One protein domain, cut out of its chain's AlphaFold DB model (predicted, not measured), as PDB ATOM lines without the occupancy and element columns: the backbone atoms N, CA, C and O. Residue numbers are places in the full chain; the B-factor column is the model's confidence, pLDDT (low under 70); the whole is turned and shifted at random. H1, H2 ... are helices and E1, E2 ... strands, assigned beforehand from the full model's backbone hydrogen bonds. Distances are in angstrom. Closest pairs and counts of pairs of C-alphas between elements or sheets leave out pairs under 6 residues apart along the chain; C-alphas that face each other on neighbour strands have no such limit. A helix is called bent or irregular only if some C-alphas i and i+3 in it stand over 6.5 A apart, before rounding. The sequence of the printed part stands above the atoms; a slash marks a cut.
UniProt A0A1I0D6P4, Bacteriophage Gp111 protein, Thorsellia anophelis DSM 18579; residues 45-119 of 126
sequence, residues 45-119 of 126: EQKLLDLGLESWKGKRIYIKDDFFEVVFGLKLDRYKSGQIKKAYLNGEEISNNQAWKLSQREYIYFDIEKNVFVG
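Overview. This is residues 45 to 119 of the 126 residues of the protein "Bacteriophage Gp111 protein" of Thorsellia anophelis DSM 18579 (UniProt A0A1I0D6P4). Two small antiparallel sheets sit at the two ends of an elongated body: a three-stranded sheet, E1, E4 and E5, with the short helix H1 beside it at one end, and the hairpin of E2 and E3, with H3 packed on it, at the other. H2 lies near the middle, next to E2, and the chain passes between the two ends through residues 63 to 64 and again through residues 104 to 108. The printed part has 75 residues, with three named helices and five named strands in the order H1, E1, H2, E2, E3, H3, E4, E5; the class is mixed, helices and strands. The larger sheet has the order E1, E4, E5. The whole is compact, with a radius of gyration of the C-alphas of 13.0 A, and spans 35 by 21 by 21 A.

Arrangement. In the larger sheet, E1, residues 60 to 62, is the antiparallel neighbour of E4, residues 109 to 111, with N 61 and O 110 at 2.9 A. E4 forms a hairpin with E5, residues 116 to 118, where N 118 and O 109 are 2.8 A apart. H1, residues 45 to 50, only grazes this sheet with its residues 45 to 49; its closest C-alphas to E1 are those of Leu 48 and Ile 61, 7.6 A apart. E2, residues 74 to 78, and E3, residues 84 to 89, form the other hairpin, with N 75 and O 88 at 2.8 A. H3, residues 96 to 103, comes closest to E3 at the C-alphas of Ala 87 and Ala 99, 6.1 A apart. H2, residues 65 to 72, comes closest to E2 at the C-alphas of Glu 69 and Lys 75, 4.7 A apart. H2 and H3 are close but not clearly touching, with the C-alphas of Asp 65 and Ser 103 at 7.8 A, and are about perpendicular at 84 degrees. H1 and H2 are only just apart, 8.1 A at the closest. Every O i to N i+4 pair is within hydrogen-bond range in H1 and H3, and 2 of 4 in H2.

Along the chain. E1 is 6.3 A long, E4 6.3 A and E5 6.2 A, ending at C-alpha 118 at (109.577, 17.901, 11.046). H1 begins at C-alpha 45 at (101.506, 7.416, 14.013) and is 8.6 A long. E2 is 12.6 A and E3 13.5 A long. H3 is 10.3 A long. H2 is 10.2 A long and irregular, with C-alphas 66 and 69 at 7.2 A.

Size, cuts and confidence. The C-alphas of Lys 80 and Glu 113 are the two farthest apart, at 36.5 A. The printed part has no cut, and no link is long. The mean pLDDT of the printed part is 90.5, and residues 105 to 106 are under 70.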
ATOM      1  N   GLU A  45     102.612   7.368  14.968       90.06
ATOM      2  CA  GLU A  45     101.506   7.416  14.013       90.06
ATOM      3  C   GLU A  45     100.170   7.012  14.648       90.06
ATOM      4  O   GLU A  45      99.240   7.810  14.651       90.06
ATOM      5  N   GLN A  46     100.073   5.814  15.238       88.00
ATOM      6  CA  GLN A  46      98.822   5.337  15.827       88.00
ATOM      7  C   GLN A  46      98.347   6.243  16.965       88.00
ATOM      8  O   GLN A  46      97.155   6.504  17.078       88.00
ATOM      9  N   LYS A  47      99.267   6.760  17.789       90.50
ATOM     10  CA  LYS A  47      98.920   7.718  18.847       90.50
ATOM     11  C   LYS A  47      98.325   9.002  18.268       90.50
ATOM     12  O   LYS A  47      97.342   9.503  18.795       90.50
ATOM     13  N   LEU A  48      98.900   9.521  17.182       92.31
ATOM     14  CA  LEU A  48      98.394  10.717  16.509       92.31
ATOM     15  C   LEU A  48      97.031  10.466  15.845       92.31
ATOM     16  O   LEU A  48      96.144  11.311  15.948       92.31
ATOM     17  N   LEU A  49      96.837   9.301  15.220       90.81
ATOM     18  CA  LEU A  49      95.548   8.905  14.642       90.81
ATOM     19  C   LEU A  49      94.462   8.762  15.719       90.81
ATOM     20  O   LEU A  49      93.345   9.237  15.529       90.81
ATOM     21  N   ASP A  50      94.793   8.177  16.872       89.06
ATOM     22  CA  ASP A  50      93.869   8.028  18.006       89.06
ATOM     23  C   ASP A  50      93.476   9.382  18.628       89.06
ATOM     24  O   ASP A  50      92.391   9.506  19.196       89.06
ATOM     25  N   LEU A  51      94.319  10.415  18.485       89.38
ATOM     26  CA  LEU A  51      93.977  11.800  18.834       89.38
ATOM     27  C   LEU A  51      93.011  12.450  17.827       89.38
ATOM     28  O   LEU A  51      92.507  13.539  18.088       89.38
ATOM     29  N   GLY A  52      92.726  11.802  16.697       90.56
ATOM     30  CA  GLY A  52      91.847  12.319  15.648       90.56
ATOM     31  C   GLY A  52      92.567  13.142  14.578       90.56
ATOM     32  O   GLY A  52      91.919  13.883  13.840       90.56
ATOM     33  N   LEU A  53      93.897  13.043  14.487       91.44
ATOM     34  CA  LEU A  53      94.653  13.611  13.371       91.44
ATOM     35  C   LEU A  53      94.583  12.676  12.161       91.44
ATOM     36  O   LEU A  53      94.554  11.456  12.300       91.44
ATOM     37  N   GLU A  54      94.602  13.246  10.960       91.31
ATOM     38  CA  GLU A  54      94.513  12.484   9.714       91.31
ATOM     39  C   GLU A  54      95.852  12.465   8.975       91.31
ATOM     40  O   GLU A  54      96.606  13.446   8.971       91.31
ATOM     41  N   SER A  55      96.140  11.345   8.309       93.06
ATOM     42  CA  SER A  55      97.320  11.228   7.464       93.06
ATOM     43  C   SER A  55      97.057  11.810   6.075       93.06
ATOM     44  O   SER A  55      96.148  11.431   5.338       93.06
ATOM     45  N   TRP A  56      97.913  12.737   5.667       92.25
ATOM     46  CA  TRP A  56      97.939  13.264   4.318       92.25
ATOM     47  C   TRP A  56      98.643  12.273   3.393       92.25
ATOM     48  O   TRP A  56      99.847  12.017   3.528       92.25
ATOM     49  N   LYS A  57      97.876  11.703   2.456       91.06
ATOM     50  CA  LYS A  57      98.329  10.694   1.481       91.06
ATOM     51  C   LYS A  57      99.062   9.500   2.118       91.06
ATOM     52  O   LYS A  57      99.921   8.907   1.474       91.06
ATOM     53  N   GLY A  58      98.780   9.193   3.389       87.50
ATOM     54  CA  GLY A  58      99.462   8.129   4.135       87.50
ATOM     55  C   GLY A  58     100.947   8.378   4.422       87.50
ATOM     56  O   GLY A  58     101.654   7.434   4.747       87.50
ATOM     57  N   LYS A  59     101.446   9.616   4.283       90.88
ATOM     58  CA  LYS A  59     102.879   9.933   4.466       90.88
ATOM     59  C   LYS A  59     103.168  10.916   5.592       90.88
ATOM     60  O   LYS A  59     104.242  10.868   6.187       90.88
ATOM     61  N   ARG A  60     102.254  11.853   5.848       93.62
ATOM     62  CA  ARG A  60     102.477  12.956   6.792       93.62
ATOM     63  C   ARG A  60     101.261  13.173   7.662       93.62
ATOM     64  O   ARG A  60     100.155  13.176   7.142       93.62
ATOM     65  N   ILE A  61     101.465  13.435   8.944       94.50
ATOM     66  CA  ILE A  61     100.398  13.861   9.852       94.50
ATOM     67  C   ILE A  61     100.713  15.281  10.300       94.50
ATOM     68  O   ILE A  61     101.682  15.498  11.022       94.50
ATOM     69  N   TYR A  62      99.927  16.253   9.843       93.69
ATOM     70  CA  TYR A  62     100.112  17.656  10.213       93.69
ATOM     71  C   TYR A  62      99.570  17.902  11.614       93.69
ATOM     72  O   TYR A  62      98.410  17.599  11.886       93.69
ATOM     73  N   ILE A  63     100.394  18.472  12.488       92.38
ATOM     74  CA  ILE A  63      99.990  18.791  13.853       92.38
ATOM     75  C   ILE A  63      99.427  20.208  13.852       92.38
ATOM     76  O   ILE A  63     100.145  21.164  13.567       92.38
ATOM     77  N   LYS A  64      98.132  20.335  14.139       89.19
ATOM     78  CA  LYS A  64      97.469  21.637  14.283       89.19
ATOM     79  C   LYS A  64      97.722  22.202  15.681       89.19
ATOM     80  O   LYS A  64      97.923  21.427  16.618       89.19
ATOM     81  N   ASP A  65      97.622  23.521  15.820       86.56
ATOM     82  CA  ASP A  65      97.779  24.243  17.092       86.56
ATOM     83  C   ASP A  65      96.965  23.623  18.240       86.56
ATOM     84  O   ASP A  65      97.488  23.461  19.340       86.56
ATOM     85  N   ASP A  66      95.729  23.192  17.968       87.81
ATOM     86  CA  ASP A  66      94.828  22.574  18.958       87.81
ATOM     87  C   ASP A  66      95.406  21.302  19.606       87.81
ATOM     88  O   ASP A  66      95.017  20.922  20.708       87.81
ATOM     89  N   PHE A  67      96.357  20.644  18.937       91.69
ATOM     90  CA  PHE A  67      97.007  19.427  19.416       91.69
ATOM     91  C   PHE A  67      98.385  19.682  20.031       91.69
ATOM     92  O   PHE A  67      98.991  18.745  20.550       91.69
ATOM     93  N   PHE A  68      98.907  20.914  20.013       91.94
ATOM     94  CA  PHE A  68     100.251  21.203  20.526       91.94
ATOM     95  C   PHE A  68     100.392  20.916  22.019       91.94
ATOM     96  O   PHE A  68     101.440  20.422  22.438       91.94
ATOM     97  N   GLU A  69      99.344  21.147  22.812       93.19
ATOM     98  CA  GLU A  69      99.377  20.860  24.248       93.19
ATOM     99  C   GLU A  69      99.518  19.356  24.494       93.19
ATOM    100  O   GLU A  69     100.358  18.931  25.278       93.19
ATOM    101  N   VAL A  70      98.762  18.533  23.767       91.31
ATOM    102  CA  VAL A  70      98.787  17.075  23.949       91.31
ATOM    103  C   VAL A  70     100.037  16.444  23.335       91.31
ATOM    104  O   VAL A  70     100.597  15.518  23.911       91.31
ATOM    105  N   VAL A  71     100.491  16.932  22.177       92.12
ATOM    106  CA  VAL A  71     101.614  16.336  21.436       92.12
ATOM    107  C   VAL A  71     102.965  16.811  21.963       92.12
ATOM    108  O   VAL A  71     103.896  16.013  22.043       92.12
ATOM    109  N   PHE A  72     103.084  18.086  22.340       93.88
ATOM    110  CA  PHE A  72     104.354  18.733  22.697       93.88
ATOM    111  C   PHE A  72     104.348  19.410  24.074       93.88
ATOM    112  O   PHE A  72     105.376  19.948  24.483       93.88
ATOM    113  N   GLY A  73     103.211  19.441  24.774       93.31
ATOM    114  CA  GLY A  73     103.070  20.176  26.032       93.31
ATOM    115  C   GLY A  73     102.935  21.690  25.860       93.31
ATOM    116  O   GLY A  73     102.963  22.406  26.860       93.31
ATOM    117  N   LEU A  74     102.814  22.197  24.627       94.06
ATOM    118  CA  LEU A  74     102.718  23.630  24.346       94.06
ATOM    119  C   LEU A  74     101.252  24.067  24.280       94.06
ATOM    120  O   LEU A  74     100.567  23.835  23.287       94.06
ATOM    121  N   LYS A  75     100.793  24.759  25.316       94.94
ATOM    122  CA  LYS A  75      99.482  25.403  25.344       94.94
ATOM    123  C   LYS A  75      99.593  26.844  24.866       94.94
ATOM    124  O   LYS A  75     100.412  27.601  25.387       94.94
ATOM    125  N   LEU A  76      98.746  27.234  23.917       92.88
ATOM    126  CA  LEU A  76      98.681  28.593  23.382       92.88
ATOM    127  C   LEU A  76      97.284  29.171  23.585       92.88
ATOM    128  O   LEU A  76      96.322  28.711  22.977       92.88
ATOM    129  N   ASP A  77      97.188  30.241  24.365       93.12
ATOM    130  CA  ASP A  77      95.995  31.077  24.390       93.12
ATOM    131  C   ASP A  77      96.200  32.222  23.403       93.12
ATOM    132  O   ASP A  77      97.167  32.982  23.513       93.12
ATOM    133  N   ARG A  78      95.287  32.384  22.444       90.38
ATOM    134  CA  ARG A  78      95.350  33.446  21.430       90.38
ATOM    135  C   ARG A  78      94.196  34.436  21.581       90.38
ATOM    136  O   ARG A  78      93.110  34.108  22.055       90.38
ATOM    137  N   TYR A  79      94.429  35.676  21.164       90.75
ATOM    138  CA  TYR A  79      93.360  36.641  20.918       90.75
ATOM    139  C   TYR A  79      92.563  36.252  19.667       90.75
ATOM    140  O   TYR A  79      93.043  35.499  18.823       90.75
ATOM    141  N   LYS A  80      91.380  36.853  19.478       89.81
ATOM    142  CA  LYS A  80      90.606  36.715  18.228       89.81
ATOM    143  C   LYS A  80      91.393  37.160  16.986       89.81
ATOM    144  O   LYS A  80      91.116  36.688  15.894       89.81
ATOM    145  N   SER A  81      92.382  38.041  17.163       89.00
ATOM    146  CA  SER A  81      93.317  38.470  16.117       89.00
ATOM    147  C   SER A  81      94.367  37.413  15.742       89.00
ATOM    148  O   SER A  81      95.172  37.656  14.851       89.00
ATOM    149  N   GLY A  82      94.420  36.270  16.437       84.81
ATOM    150  CA  GLY A  82      95.418  35.212  16.236       84.81
ATOM    151  C   GLY A  82      96.748  35.442  16.964       84.81
ATOM    152  O   GLY A  82      97.573  34.529  17.036       84.81
ATOM    153  N   GLN A  83      96.963  36.623  17.551       88.69
ATOM    154  CA  GLN A  83      98.156  36.917  18.350       88.69
ATOM    155  C   GLN A  83      98.169  36.109  19.653       88.69
ATOM    156  O   GLN A  83      97.128  35.936  20.289       88.69
ATOM    157  N   ILE A  84      99.351  35.649  20.072       91.88
ATOM    158  CA  ILE A  84      99.529  34.913  21.331       91.88
ATOM    159  C   ILE A  84      99.250  35.858  22.504       91.88
ATOM    160  O   ILE A  84      99.866  36.917  22.634       91.88
ATOM    161  N   LYS A  85      98.302  35.463  23.350       94.12
ATOM    162  CA  LYS A  85      97.925  36.135  24.591       94.12
ATOM    163  C   LYS A  85      98.736  35.595  25.763       94.12
ATOM    164  O   LYS A  85      99.277  36.393  26.524       94.12
ATOM    165  N   LYS A  86      98.801  34.268  25.896       95.06
ATOM    166  CA  LYS A  86      99.569  33.539  26.914       95.06
ATOM    167  C   LYS A  86     100.048  32.209  26.351       95.06
ATOM    168  O   LYS A  86      99.439  31.677  25.422       95.06
ATOM    169  N   ALA A  87     101.110  31.671  26.931       95.88
ATOM    170  CA  ALA A  87     101.627  30.376  26.543       95.88
ATOM    171  C   ALA A  87     102.231  29.630  27.729       95.88
ATOM    172  O   ALA A  87     102.847  30.233  28.607       95.88
ATOM    173  N   TYR A  88     102.080  28.310  27.709       95.62
ATOM    174  CA  TYR A  88     102.641  27.415  28.711       95.62
ATOM    175  C   TYR A  88     103.345  26.255  28.016       95.62
ATOM    176  O   TYR A  88     102.824  25.724  27.036       95.62
ATOM    177  N   LEU A  89     104.503  25.849  28.525       94.69
ATOM    178  CA  LEU A  89     105.207  24.649  28.088       94.69
ATOM    179  C   LEU A  89     105.302  23.689  29.269       94.69
ATOM    180  O   LEU A  89     105.885  24.022  30.295       94.69
ATOM    181  N   ASN A  90     104.705  22.506  29.134       92.69
ATOM    182  CA  ASN A  90     104.631  21.500  30.200       92.69
ATOM    183  C   ASN A  90     104.029  22.040  31.516       92.69
ATOM    184  O   ASN A  90     104.389  21.594  32.601       92.69
ATOM    185  N   GLY A  91     103.112  23.009  31.417       91.06
ATOM    186  CA  GLY A  91     102.458  23.651  32.561       91.06
ATOM    187  C   GLY A  91     103.179  24.882  33.123       91.06
ATOM    188  O   GLY A  91     102.577  25.609  33.909       91.06
ATOM    189  N   GLU A  92     104.410  25.170  32.696       94.19
ATOM    190  CA  GLU A  92     105.147  26.374  33.097       94.19
ATOM    191  C   GLU A  92     104.904  27.521  32.115       94.19
ATOM    192  O   GLU A  92     104.920  27.323  30.900       94.19
ATOM    193  N   GLU A  93     104.667  28.729  32.628       96.38
ATOM    194  CA  GLU A  93     104.448  29.906  31.785       96.38
ATOM    195  C   GLU A  93     105.729  30.274  31.025       96.38
ATOM    196  O   GLU A  93     106.807  30.386  31.610       96.38
ATOM    197  N   ILE A  94     105.604  30.487  29.714       96.00
ATOM    198  CA  ILE A  94     106.709  30.912  28.850       96.00
ATOM    199  C   ILE A  94     106.395  32.250  28.189       96.00
ATOM    200  O   ILE A  94     105.241  32.628  27.988       96.00
ATOM    201  N   SER A  95     107.443  32.969  27.788       95.94
ATOM    202  CA  SER A  95     107.263  34.237  27.079       95.94
ATOM    203  C   SER A  95     106.573  34.045  25.722       95.94
ATOM    204  O   SER A  95     106.839  33.081  24.997       95.94
ATOM    205  N   ASN A  96     105.761  35.023  25.311       92.44
ATOM    206  CA  ASN A  96     105.073  34.987  24.014       92.44
ATOM    207  C   ASN A  96     106.051  34.894  22.831       92.44
ATOM    208  O   ASN A  96     105.743  34.247  21.836       92.44
ATOM    209  N   ASN A  97     107.248  35.486  22.939       91.50
ATOM    210  CA  ASN A  97     108.283  35.371  21.907       91.50
ATOM    211  C   ASN A  97     108.826  33.936  21.803       91.50
ATOM    212  O   ASN A  97     109.002  33.405  20.710       91.50
ATOM    213  N   GLN A  98     109.059  33.280  22.941       92.00
ATOM    214  CA  GLN A  98     109.477  31.880  22.966       92.00
ATOM    215  C   GLN A  98     108.391  30.968  22.386       92.00
ATOM    216  O   GLN A  98     108.681  30.148  21.520       92.00
ATOM    217  N   ALA A  99     107.134  31.167  22.783       91.94
ATOM    218  CA  ALA A  99     105.995  30.438  22.234       91.94
ATOM    219  C   ALA A  99     105.837  30.653  20.721       91.94
ATOM    220  O   ALA A  99     105.595  29.710  19.966       91.94
ATOM    221  N   TRP A 100     106.037  31.890  20.259       89.69
ATOM    222  CA  TRP A 100     106.001  32.232  18.843       89.69
ATOM    223  C   TRP A 100     107.104  31.522  18.056       89.69
ATOM    224  O   TRP A 100     106.832  31.036  16.968       89.69
ATOM    225  N   LYS A 101     108.326  31.397  18.591       89.12
ATOM    226  CA  LYS A 101     109.418  30.629  17.956       89.12
ATOM    227  C   LYS A 101     109.114  29.136  17.848       89.12
ATOM    228  O   LYS A 101     109.428  28.528  16.829       89.12
ATOM    229  N   LEU A 102     108.494  28.557  18.873       89.25
ATOM    230  CA  LEU A 102     108.145  27.134  18.897       89.25
ATOM    231  C   LEU A 102     106.979  26.798  17.955       89.25
ATOM    232  O   LEU A 102     106.983  25.742  17.333       89.25
ATOM    233  N   SER A 103     106.010  27.707  17.821       84.81
ATOM    234  CA  SER A 103     104.810  27.531  16.983       84.81
ATOM    235  C   SER A 103     104.963  28.019  15.538       84.81
ATOM    236  O   SER A 103     104.081  27.802  14.718       84.81
ATOM    237  N   GLN A 104     106.073  28.682  15.205       71.19
ATOM    238  CA  GLN A 104     106.246  29.434  13.956       71.19
ATOM    239  C   GLN A 104     106.394  28.615  12.686       71.19
ATOM    240  O   GLN A 104     106.404  29.171  11.587       71.19
ATOM    241  N   ARG A 105     106.647  27.319  12.815       64.00
ATOM    242  CA  ARG A 105     106.968  26.515  11.650       64.00
ATOM    243  C   ARG A 105     105.645  26.163  10.999       64.00
ATOM    244  O   ARG A 105     104.916  25.304  11.475       64.00
ATOM    245  N   GLU A 106     105.373  26.868   9.911       64.31
ATOM    246  CA  GLU A 106     104.152  26.861   9.095       64.31
ATOM    247  C   GLU A 106     103.622  25.449   8.765       64.31
ATOM    248  O   GLU A 106     102.448  25.274   8.458       64.31
ATOM    249  N   TYR A 107     104.467  24.422   8.906       74.75
ATOM    250  CA  TYR A 107     104.127  23.018   8.729       74.75
ATOM    251  C   TYR A 107     104.851  22.139   9.764       74.75
ATOM    252  O   TYR A 107     105.849  21.493   9.440       74.75
ATOM    253  N   ILE A 108     104.360  22.092  11.008       90.81
ATOM    254  CA  ILE A 108     104.754  21.031  11.950       90.81
ATOM    255  C   ILE A 108     104.029  19.752  11.540       90.81
ATOM    256  O   ILE A 108     102.799  19.701  11.517       90.81
ATOM    257  N   TYR A 109     104.777  18.706  11.206       93.38
ATOM    258  CA  TYR A 109     104.190  17.419  10.850       93.38
ATOM    259  C   TYR A 109     105.054  16.255  11.313       93.38
ATOM    260  O   TYR A 109     106.265  16.375  11.477       93.38
ATOM    261  N   PHE A 110     104.423  15.107  11.499       94.88
ATOM    262  CA  PHE A 110     105.094  13.835  11.688       94.88
ATOM    263  C   PHE A 110     105.242  13.132  10.334       94.88
ATOM    264  O   PHE A 110     104.254  12.928   9.625       94.88
ATOM    265  N   ASP A 111     106.476  12.819   9.947       94.75
ATOM    266  CA  ASP A 111     106.802  12.044   8.749       94.75
ATOM    267  C   ASP A 111     106.737  10.551   9.094       94.75
ATOM    268  O   ASP A 111     107.522  10.072   9.915       94.75
ATOM    269  N   ILE A 112     105.784   9.832   8.495       93.06
ATOM    270  CA  ILE A 112     105.504   8.426   8.824       93.06
ATOM    271  C   ILE A 112     106.652   7.524   8.355       93.06
ATOM    272  O   ILE A 112     107.085   6.644   9.095       93.06
ATOM    273  N   GLU A 113     107.186   7.770   7.156       91.69
ATOM    274  CA  GLU A 113     108.253   6.951   6.565       91.69
ATOM    275  C   GLU A 113     109.563   7.102   7.347       91.69
ATOM    276  O   GLU A 113     110.280   6.128   7.575       91.69
ATOM    277  N   LYS A 114     109.874   8.330   7.776       92.56
ATOM    278  CA  LYS A 114     111.109   8.640   8.510       92.56
ATOM    279  C   LYS A 114     110.963   8.531  10.025       92.56
ATOM    280  O   LYS A 114     111.975   8.582  10.719       92.56
ATOM    281  N   ASN A 115     109.739   8.393  10.529       91.19
ATOM    282  CA  ASN A 115     109.404   8.344  11.951       91.19
ATOM    283  C   ASN A 115     109.980   9.535  12.748       91.19
ATOM    284  O   ASN A 115     110.565   9.368  13.819       91.19
ATOM    285  N   VAL A 116     109.845  10.751  12.208       93.19
ATOM    286  CA  VAL A 116     110.368  11.983  12.828       93.19
ATOM    287  C   VAL A 116     109.375  13.131  12.742       93.19
ATOM    288  O   VAL A 116     108.650  13.281  11.759       93.19
ATOM    289  N   PHE A 117     109.383  13.989  13.763       92.94
ATOM    290  CA  PHE A 117     108.717  15.282  13.691       92.94
ATOM    291  C   PHE A 117     109.580  16.262  12.899       92.94
ATOM    292  O   PHE A 117     110.759  16.462  13.189       92.94
ATOM    293  N   VAL A 118     108.974  16.881  11.895       91.94
ATOM    294  CA  VAL A 118     109.577  17.901  11.046       91.94
ATOM    295  C   VAL A 118     108.932  19.233  11.377       91.94
ATOM    296  O   VAL A 118     107.759  19.313  11.738       91.94
ATOM    297  N   GLY A 119     109.718  20.298  11.275       88.00
ATOM    298  CA  GLY A 119     109.206  21.625  11.553       88.00
ATOM    299  C   GLY A 119     109.133  21.933  13.050       88.00
ATOM    300  O   GLY A 119     108.581  22.946  13.420       88.00
TER     301      GLY A 119